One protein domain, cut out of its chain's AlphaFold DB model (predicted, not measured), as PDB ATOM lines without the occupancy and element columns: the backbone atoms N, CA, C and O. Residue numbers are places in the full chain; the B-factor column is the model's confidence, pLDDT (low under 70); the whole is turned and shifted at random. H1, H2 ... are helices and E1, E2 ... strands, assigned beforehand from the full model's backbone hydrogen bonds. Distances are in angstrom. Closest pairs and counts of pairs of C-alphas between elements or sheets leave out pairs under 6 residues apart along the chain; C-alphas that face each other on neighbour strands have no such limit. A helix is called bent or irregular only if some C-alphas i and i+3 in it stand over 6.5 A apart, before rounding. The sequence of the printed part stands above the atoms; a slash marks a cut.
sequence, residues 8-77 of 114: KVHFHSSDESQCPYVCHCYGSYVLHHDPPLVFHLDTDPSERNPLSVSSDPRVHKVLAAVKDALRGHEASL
ATOM      1  N   LYS A   8      74.990  60.359  17.678       97.56
ATOM      2  CA  LYS A   8      75.931  60.748  16.627       97.56
ATOM      3  C   LYS A   8      77.337  60.865  17.179       97.56
ATOM      4  O   LYS A   8      77.542  61.345  18.290       97.56
ATOM      5  N   VAL A   9      78.294  60.400  16.384       97.94
ATOM      6  CA  VAL A   9      79.716  60.420  16.707       97.94
ATOM      7  C   VAL A   9      80.454  61.165  15.608       97.94
ATOM      8  O   VAL A   9      80.325  60.823  14.435       97.94
ATOM      9  N   HIS A  10      81.229  62.175  15.991       97.44
ATOM     10  CA  HIS A  10      82.106  62.916  15.093       97.44
ATOM     11  C   HIS A  10      83.556  62.523  15.374       97.44
ATOM     12  O   HIS A  10      84.119  62.876  16.410       97.44
ATOM     13  N   PHE A  11      84.165  61.796  14.438       97.00
ATOM     14  CA  PHE A  11      85.612  61.527  14.437       97.00
ATOM     15  C   PHE A  11      86.415  62.742  13.954       97.00
ATOM     16  O   PHE A  11      87.573  62.927  14.325       97.00
ATOM     17  N   HIS A  12      85.775  63.577  13.137       96.19
ATOM     18  CA  HIS A  12      86.356  64.765  12.535       96.19
ATOM     19  C   HIS A  12      85.310  65.878  12.521       96.19
ATOM     20  O   HIS A  12      84.125  65.599  12.333       96.19
ATOM     21  N   SER A  13      85.745  67.124  12.665       95.38
ATOM     22  CA  SER A  13      84.936  68.306  12.355       95.38
ATOM     23  C   SER A  13      85.731  69.257  11.471       95.38
ATOM     24  O   SER A  13      86.957  69.186  11.415       95.38
ATOM     25  N   SER A  14      85.050  70.156  10.767       94.12
ATOM     26  CA  SER A  14      85.737  71.241  10.069       94.12
ATOM     27  C   SER A  14      86.284  72.254  11.073       94.12
ATOM     28  O   SER A  14      85.660  72.514  12.101       94.12
ATOM     29  N   ASP A  15      87.444  72.827  10.772       92.31
ATOM     30  CA  ASP A  15      87.936  74.006  11.476       92.31
ATOM     31  C   ASP A  15      87.265  75.254  10.891       92.31
ATOM     32  O   ASP A  15      87.694  75.782   9.863       92.31
ATOM     33  N   GLU A  16      86.201  75.720  11.549       87.94
ATOM     34  CA  GLU A  16      85.431  76.898  11.126       87.94
ATOM     35  C   GLU A  16      86.290  78.163  10.987       87.94
ATOM     36  O   GLU A  16      85.978  79.024  10.167       87.94
ATOM     37  N   SER A  17      87.404  78.264  11.723       89.81
ATOM     38  CA  SER A  17      88.316  79.411  11.631       89.81
ATOM     39  C   SER A  17      89.135  79.429  10.337       89.81
ATOM     40  O   SER A  17      89.607  80.485   9.913       89.81
ATOM     41  N   GLN A  18      89.286  78.268   9.697       88.88
ATOM     42  CA  GLN A  18      90.032  78.088   8.455       88.88
ATOM     43  C   GLN A  18      89.114  77.843   7.252       88.88
ATOM     44  O   GLN A  18      89.607  77.629   6.143       88.88
ATOM     45  N   CYS A  19      87.792  77.868   7.437       88.50
ATOM     46  CA  CYS A  19      86.860  77.682   6.336       88.50
ATOM     47  C   CYS A  19      86.864  78.908   5.406       88.50
ATOM     48  O   CYS A  19      86.597  80.022   5.860       88.50
ATOM     49  N   PRO A  20      87.137  78.732   4.099       84.69
ATOM     50  CA  PRO A  20      86.907  79.776   3.107       84.69
ATOM     51  C   PRO A  20      85.395  79.870   2.808       84.69
ATOM     52  O   PRO A  20      84.564  79.789   3.707       84.69
ATOM     53  N   TYR A  21      84.999  80.015   1.538       88.50
ATOM     54  CA  TYR A  21      83.582  80.002   1.143       88.50
ATOM     55  C   TYR A  21      82.864  78.682   1.497       88.50
ATOM     56  O   TYR A  21      81.679  78.695   1.818       88.50
ATOM     57  N   VAL A  22      83.577  77.549   1.464       91.06
ATOM     58  CA  VAL A  22      83.079  76.225   1.871       91.06
ATOM     59  C   VAL A  22      84.133  75.551   2.742       91.06
ATOM     60  O   VAL A  22      85.308  75.541   2.383       91.06
ATOM     61  N   CYS A  23      83.719  74.962   3.864       92.44
ATOM     62  CA  CYS A  23      84.611  74.181   4.713       92.44
ATOM     63  C   CYS A  23      85.131  72.938   3.981       92.44
ATOM     64  O   CYS A  23      84.358  72.133   3.461       92.44
ATOM     65  N   HIS A  24      86.449  72.766   3.966       92.00
ATOM     66  CA  HIS A  24      87.079  71.589   3.381       92.00
ATOM     67  C   HIS A  24      87.137  70.419   4.376       92.00
ATOM     68  O   HIS A  24      87.020  70.591   5.588       92.00
ATOM     69  N   CYS A  25      87.336  69.213   3.840       92.75
ATOM     70  CA  CYS A  25      87.412  67.955   4.586       92.75
ATOM     71  C   CYS A  25      88.791  67.272   4.483       92.75
ATOM     72  O   CYS A  25      88.897  66.058   4.635       92.75
ATOM     73  N   TYR A  26      89.855  68.037   4.214       91.94
ATOM     74  CA  TYR A  26      91.226  67.528   4.108       91.94
ATOM     75  C   TYR A  26      92.250  68.498   4.714       91.94
ATOM     76  O   TYR A  26      91.979  69.687   4.866       91.94
ATOM     77  N   GLY A  27      93.456  68.006   5.005       91.44
ATOM     78  CA  GLY A  27      94.584  68.847   5.420       91.44
ATOM     79  C   GLY A  27      94.328  69.624   6.715       91.44
ATOM     80  O   GLY A  27      93.734  69.097   7.651       91.44
ATOM     81  N   SER A  28      94.781  70.882   6.765       91.00
ATOM     82  CA  SER A  28      94.666  71.740   7.957       91.00
ATOM     83  C   SER A  28      93.242  72.220   8.250       91.00
ATOM     84  O   SER A  28      93.013  72.788   9.310       91.00
ATOM     85  N   TYR A  29      92.291  71.982   7.341       92.94
ATOM     86  CA  TYR A  29      90.888  72.375   7.493       92.94
ATOM     87  C   TYR A  29      90.075  71.414   8.373       92.94
ATOM     88  O   TYR A  29      88.884  71.639   8.587       92.94
ATOM     89  N   VAL A  30      90.686  70.322   8.846       94.94
ATOM     90  CA  VAL A  30      90.015  69.265   9.609       94.94
ATOM     91  C   VAL A  30      90.578  69.179  11.021       94.94
ATOM     92  O   VAL A  30      91.775  68.986  11.222       94.94
ATOM     93  N   LEU A  31      89.684  69.245  12.003       95.75
ATOM     94  CA  LEU A  31      89.959  68.930  13.397       95.75
ATOM     95  C   LEU A  31      89.690  67.444  13.629       95.75
ATOM     96  O   LEU A  31      88.584  66.957  13.392       95.75
ATOM     97  N   HIS A  32      90.712  66.725  14.085       96.12
ATOM     98  CA  HIS A  32      90.618  65.313  14.445       96.12
ATOM     99  C   HIS A  32      90.294  65.166  15.934       96.12
ATOM    100  O   HIS A  32      90.932  65.809  16.767       96.12
ATOM    101  N   HIS A  33      89.348  64.285  16.264       96.38
ATOM    102  CA  HIS A  33      88.900  64.060  17.639       96.38
ATOM    103  C   HIS A  33      89.316  62.675  18.129       96.38
ATOM    104  O   HIS A  33      88.827  61.658  17.631       96.38
ATOM    105  N   ASP A  34      90.196  62.636  19.131       94.62
ATOM    106  CA  ASP A  34      90.552  61.419  19.862       94.62
ATOM    107  C   ASP A  34      90.539  61.691  21.381       94.62
ATOM    108  O   ASP A  34      91.451  62.344  21.896       94.62
ATOM    109  N   PRO A  35      89.499  61.251  22.116       93.62
ATOM    110  CA  PRO A  35      88.368  60.444  21.652       93.62
ATOM    111  C   PRO A  35      87.377  61.226  20.758       93.62
ATOM    112  O   PRO A  35      87.274  62.447  20.886       93.62
ATOM    113  N   PRO A  36      86.595  60.537  19.899       97.19
ATOM    114  CA  PRO A  36      85.551  61.165  19.085       97.19
ATOM    115  C   PRO A  36      84.496  61.891  19.924       97.19
ATOM    116  O   PRO A  36      84.131  61.423  21.007       97.19
ATOM    117  N   LEU A  37      83.943  62.986  19.395       97.75
ATOM    118  CA  LEU A  37      82.837  63.700  20.038       97.75
ATOM    119  C   LEU A  37      81.546  62.891  19.907       97.75
ATOM    120  O   LEU A  37      81.253  62.362  18.835       97.75
ATOM    121  N   VAL A  38      80.758  62.812  20.979       97.75
ATOM    122  CA  VAL A  38      79.510  62.034  21.019       97.75
ATOM    123  C   VAL A  38      78.344  62.933  21.407       97.75
ATOM    124  O   VAL A  38      78.444  63.690  22.364       97.75
ATOM    125  N   PHE A  39      77.221  62.811  20.706       97.69
ATOM    126  CA  PHE A  39      76.006  63.585  20.952       97.69
ATOM    127  C   PHE A  39      74.792  62.663  21.032       97.69
ATOM    128  O   PHE A  39      74.706  61.665  20.311       97.69
ATOM    129  N   HIS A  40      73.838  63.020  21.891       96.62
ATOM    130  CA  HIS A  40      72.535  62.369  21.979       96.62
ATOM    131  C   HIS A  40      71.480  63.295  21.369       96.62
ATOM    132  O   HIS A  40      71.062  64.268  21.999       96.62
ATOM    133  N   LEU A  41      71.088  63.015  20.125       97.00
ATOM    134  CA  LEU A  41      70.327  63.952  19.293       97.00
ATOM    135  C   LEU A  41      68.882  64.128  19.755       97.00
ATOM    136  O   LEU A  41      68.297  65.172  19.500       97.00
ATOM    137  N   ASP A  42      68.318  63.161  20.479       95.00
ATOM    138  CA  ASP A  42      66.969  63.292  21.044       95.00
ATOM    139  C   ASP A  42      66.892  64.454  22.050       95.00
ATOM    140  O   ASP A  42      65.852  65.092  22.204       95.00
ATOM    141  N   THR A  43      67.999  64.723  22.748       94.38
ATOM    142  CA  THR A  43      68.097  65.766  23.782       94.38
ATOM    143  C   THR A  43      68.896  66.983  23.333       94.38
ATOM    144  O   THR A  43      68.648  68.081  23.821       94.38
ATOM    145  N   ASP A  44      69.841  66.806  22.408       97.19
ATOM    146  CA  ASP A  44      70.616  67.886  21.804       97.19
ATOM    147  C   ASP A  44      70.668  67.739  20.273       97.19
ATOM    148  O   ASP A  44      71.697  67.348  19.715       97.19
ATOM    149  N   PRO A  45      69.571  68.083  19.571       97.19
ATOM    150  CA  PRO A  45      69.548  68.083  18.110       97.19
ATOM    151  C   PRO A  45      70.540  69.075  17.491       97.19
ATOM    152  O   PRO A  45      70.844  68.986  16.306       97.19
ATOM    153  N   SER A  46      70.997  70.060  18.272       97.44
ATOM    154  CA  SER A  46      71.892  71.122  17.813       97.44
ATOM    155  C   SER A  46      73.372  70.763  17.889       97.44
ATOM    156  O   SER A  46      74.189  71.551  17.422       97.44
ATOM    157  N   GLU A  47      73.707  69.609  18.476       97.75
ATOM    158  CA  GLU A  47      75.084  69.121  18.621       97.75
ATOM    159  C   GLU A  47      76.001  70.124  19.345       97.75
ATOM    160  O   GLU A  47      77.178  70.269  19.025       97.75
ATOM    161  N   ARG A  48      75.460  70.848  20.334       96.56
ATOM    162  CA  ARG A  48      76.184  71.908  21.055       96.56
ATOM    163  C   ARG A  48      76.927  71.404  22.287       96.56
ATOM    164  O   ARG A  48      77.871  72.048  22.731       96.56
ATOM    165  N   ASN A  49      76.495  70.283  22.853       96.62
ATOM    166  CA  ASN A  49      76.951  69.781  24.143       96.62
ATOM    167  C   ASN A  49      77.516  68.363  23.974       96.62
ATOM    168  O   ASN A  49      76.780  67.384  24.132       96.62
ATOM    169  N   PRO A  50      78.812  68.222  23.637       96.69
ATOM    170  CA  PRO A  50      79.429  66.912  23.496       96.69
ATOM    171  C   PRO A  50      79.438  66.165  24.834       96.69
ATOM    172  O   PRO A  50      79.709  66.728  25.897       96.69
ATOM    173  N   LEU A  51      79.155  64.869  24.768       96.81
ATOM    174  CA  LEU A  51      79.123  63.958  25.902       96.81
ATOM    175  C   LEU A  51      80.471  63.260  26.072       96.81
ATOM    176  O   LEU A  51      81.147  62.901  25.109       96.81
ATOM    177  N   SER A  52      80.828  63.009  27.325       93.31
ATOM    178  CA  SER A  52      81.993  62.231  27.724       93.31
ATOM    179  C   SER A  52      81.549  61.053  28.587       93.31
ATOM    180  O   SER A  52      80.417  60.994  29.064       93.31
ATOM    181  N   VAL A  53      82.462  60.118  28.853       90.50
ATOM    182  CA  VAL A  53      82.182  58.991  29.760       90.50
ATOM    183  C   VAL A  53      81.835  59.470  31.179       90.50
ATOM    184  O   VAL A  53      81.106  58.780  31.887       90.50
ATOM    185  N   SER A  54      82.323  60.647  31.595       91.00
ATOM    186  CA  SER A  54      81.990  61.221  32.903       91.00
ATOM    187  C   SER A  54      80.604  61.866  32.943       91.00
ATOM    188  O   SER A  54      79.983  61.841  34.003       91.00
ATOM    189  N   SER A  55      80.106  62.418  31.829       91.69
ATOM    190  CA  SER A  55      78.762  63.010  31.773       91.69
ATOM    191  C   SER A  55      77.668  61.996  31.442       91.69
ATOM    192  O   SER A  55      76.561  62.113  31.964       91.69
ATOM    193  N   ASP A  56      77.964  60.972  30.637       93.12
ATOM    194  CA  ASP A  56      77.049  59.865  30.369       93.12
ATOM    195  C   ASP A  56      77.811  58.528  30.234       93.12
ATOM    196  O   ASP A  56      78.532  58.305  29.254       93.12
ATOM    197  N   PRO A  57      77.624  57.570  31.164       92.06
ATOM    198  CA  PRO A  57      78.337  56.292  31.137       92.06
ATOM    199  C   PRO A  57      77.986  55.420  29.918       92.06
ATOM    200  O   PRO A  57      78.704  54.464  29.608       92.06
ATOM    201  N   ARG A  58      76.896  55.720  29.198       94.25
ATOM    202  CA  ARG A  58      76.514  55.016  27.964       94.25
ATOM    203  C   ARG A  58      77.456  55.328  26.805       94.25
ATOM    204  O   ARG A  58      77.570  54.489  25.911       94.25
ATOM    205  N   VAL A  59      78.184  56.449  26.847       94.44
ATOM    206  CA  VAL A  59      79.136  56.875  25.802       94.44
ATOM    207  C   VAL A  59      80.138  55.771  25.464       94.44
ATOM    208  O   VAL A  59      80.389  55.514  24.291       94.44
ATOM    209  N   HIS A  60      80.645  55.035  26.460       94.12
ATOM    210  CA  HIS A  60      81.575  53.931  26.208       94.12
ATOM    211  C   HIS A  60      80.956  52.821  25.335       94.12
ATOM    212  O   HIS A  60      81.601  52.318  24.416       94.12
ATOM    213  N   LYS A  61      79.685  52.472  25.578       94.81
ATOM    214  CA  LYS A  61      78.959  51.459  24.792       94.81
ATOM    215  C   LYS A  61      78.622  51.964  23.389       94.81
ATOM    216  O   LYS A  61      78.728  51.193  22.441       94.81
ATOM    217  N   VAL A  62      78.254  53.240  23.259       95.81
ATOM    218  CA  VAL A  62      77.995  53.885  21.959       95.81
ATOM    219  C   VAL A  62      79.258  53.874  21.102       95.81
ATOM    220  O   VAL A  62      79.213  53.420  19.964       95.81
ATOM    221  N   LEU A  63      80.401  54.286  21.657       95.38
ATOM    222  CA  LEU A  63      81.677  54.273  20.941       95.38
ATOM    223  C   LEU A  63      82.086  52.860  20.511       95.38
ATOM    224  O   LEU A  63      82.576  52.694  19.399       95.38
ATOM    225  N   ALA A  64      81.874  51.844  21.352       95.38
ATOM    226  CA  ALA A  64      82.133  50.456  20.972       95.38
ATOM    227  C   ALA A  64      81.250  50.015  19.790       95.38
ATOM    228  O   ALA A  64      81.767  49.528  18.788       95.38
ATOM    229  N   ALA A  65      79.939  50.274  19.865       96.00
ATOM    230  CA  ALA A  65      78.999  49.931  18.799       96.00
ATOM    231  C   ALA A  65      79.318  50.651  17.478       96.00
ATOM    232  O   ALA A  65      79.304  50.030  16.418       96.00
ATOM    233  N   VAL A  66      79.653  51.944  17.534       96.31
ATOM    234  CA  VAL A  66      80.028  52.727  16.347       96.31
ATOM    235  C   VAL A  66      81.348  52.243  15.754       96.31
ATOM    236  O   VAL A  66      81.452  52.155  14.537       96.31
ATOM    237  N   LYS A  67      82.342  51.870  16.573       96.25
ATOM    238  CA  LYS A  67      83.607  51.298  16.078       96.25
ATOM    239  C   LYS A  67      83.402  49.971  15.350       96.25
ATOM    240  O   LYS A  67      84.046  49.737  14.330       96.25
ATOM    241  N   ASP A  68      82.524  49.109  15.854       97.62
ATOM    242  CA  ASP A  68      82.209  47.847  15.180       97.62
ATOM    243  C   ASP A  68      81.409  48.078  13.891       97.62
ATOM    244  O   ASP A  68      81.718  47.471  12.865       97.62
ATOM    245  N   ALA A  69      80.445  49.006  13.906       97.44
ATOM    246  CA  ALA A  69      79.692  49.396  12.715       97.44
ATOM    247  C   ALA A  69      80.591  50.021  11.637       97.44
ATOM    248  O   ALA A  69      80.468  49.666  10.467       97.44
ATOM    249  N   LEU A  70      81.529  50.894  12.026       97.12
ATOM    250  CA  LEU A  70      82.505  51.499  11.122       97.12
ATOM    251  C   LEU A  70      83.377  50.426  10.468       97.12
ATOM    252  O   LEU A  70      83.481  50.397   9.250       97.12
ATOM    253  N   ARG A  71      83.915  49.483  11.255       97.88
ATOM    254  CA  ARG A  71      84.726  48.375  10.728       97.88
ATOM    255  C   ARG A  71      83.947  47.518   9.730       97.88
ATOM    256  O   ARG A  71      84.484  47.140   8.693       97.88
ATOM    257  N   GLY A  72      82.692  47.197  10.046       98.25
ATOM    258  CA  GLY A  72      81.820  46.436   9.151       98.25
ATOM    259  C   GLY A  72      81.503  47.195   7.862       98.25
ATOM    260  O   GLY A  72      81.524  46.609   6.783       98.25
ATOM    261  N   HIS A  73      81.263  48.502   7.967       97.88
ATOM    262  CA  HIS A  73      81.027  49.362   6.816       97.88
ATOM    263  C   HIS A  73      82.268  49.471   5.925       97.88
ATOM    264  O   HIS A  73      82.169  49.194   4.736       97.88
ATOM    265  N   GLU A  74      83.435  49.789   6.487       97.19
ATOM    266  CA  GLU A  74      84.700  49.893   5.750       97.19
ATOM    267  C   GLU A  74      85.051  48.588   5.029       97.19
ATOM    268  O   GLU A  74      85.469  48.617   3.876       97.19
ATOM    269  N   ALA A  75      84.808  47.436   5.664       97.56
ATOM    270  CA  ALA A  75      85.002  46.128   5.041       97.56
ATOM    271  C   ALA A  75      84.020  45.836   3.888       97.56
ATOM    272  O   ALA A  75      84.293  44.958   3.073       97.56
ATOM    273  N   SER A  76      82.883  46.538   3.826       97.56
ATOM    274  CA  SER A  76      81.896  46.418   2.743       97.56
ATOM    275  C   SER A  76      82.133  47.381   1.576       97.56
ATOM    276  O   SER A  76      81.440  47.283   0.566       97.56
ATOM    277  N   LEU A  77      83.066  48.332   1.712       97.06
ATOM    278  CA  LEU A  77      83.346  49.317   0.674       97.06
ATOM    279  C   LEU A  77      84.266  48.732  -0.399       97.06
ATOM    280  O   LEU A  77      85.427  48.415  -0.140       97.06
TER     281      LEU A  77
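Overview. This is residues 8 to 77 of the 114 residues of the protein "Arylsulfatase, putative" of Ixodes scapularis (UniProt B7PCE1). A long two-stranded hairpin, E1 and E2, runs to a wide loop at its far end, and a single helix, H1, crosses near its other end with its first half, residues 59 to 67, while residues 68 to 77 stick out. E2 bends sharply, and the stretch after it, residues 41 to 58, folds back to reach H1. The printed part has 70 residues with two named strands and one named helix, in the order E1, E2, H1; the sheet, E1 then E2, is antiparallel, and the class is mixed, helices and strands. The whole is loose, with a radius of gyration of the C-alphas of 13.9 A, and spans 37 by 32 by 20 A.

Arrangement. The printed part begins with E1, residues 8 to 14, whose neighbour is E2, residues 30 to 40. They are antiparallel, with 151 degrees between their directions, and form a hairpin. N 8 and O 39, 3.0 A apart, and N 31 and O 13, 2.8 A apart, are within hydrogen-bond range. E2 bends by 91 degrees at residue 34. The C-alphas of 11 and 36 face each other at 4.7 A, and those of 12 and 32 also at 4.7 A. H1, residues 59 to 76, has its closest C-alphas to E2 at Val 59 and Val 38, 7.0 A apart. Its closest C-alphas to E1 are those of Val 66 and Val 9, 7.7 A apart. In H1 every O i to N i+4 pair is within hydrogen-bond range.

Along the chain. E1 runs from Lys 8, with its C-alpha at (75.931, 60.748, 16.627), to Ser 14, 15.8 A from first to last C-alpha. E2 runs from Val 30 to His 40, whose C-alpha is at (72.535, 62.369, 21.979), and measures 22.5 A. H1 runs from Val 59 to Ser 76, whose C-alpha is at (81.896, 46.418, 2.743), and measures 25.5 A; it is not bent.

Size, cuts and confidence. The two C-alphas farthest apart are those of Tyr 21 and Pro 57, 38.6 A. Residues 68 to 77, of which 68 to 76 belong to H1, stand free; the body without them has 60 residues and spans 37 by 22 by 17 A. The links from E1 to E2, 15 residues, and from E2 to H1, 18 residues, are both long. The printed part has no cut. Its mean pLDDT is 94.8, and no printed residue is under 70.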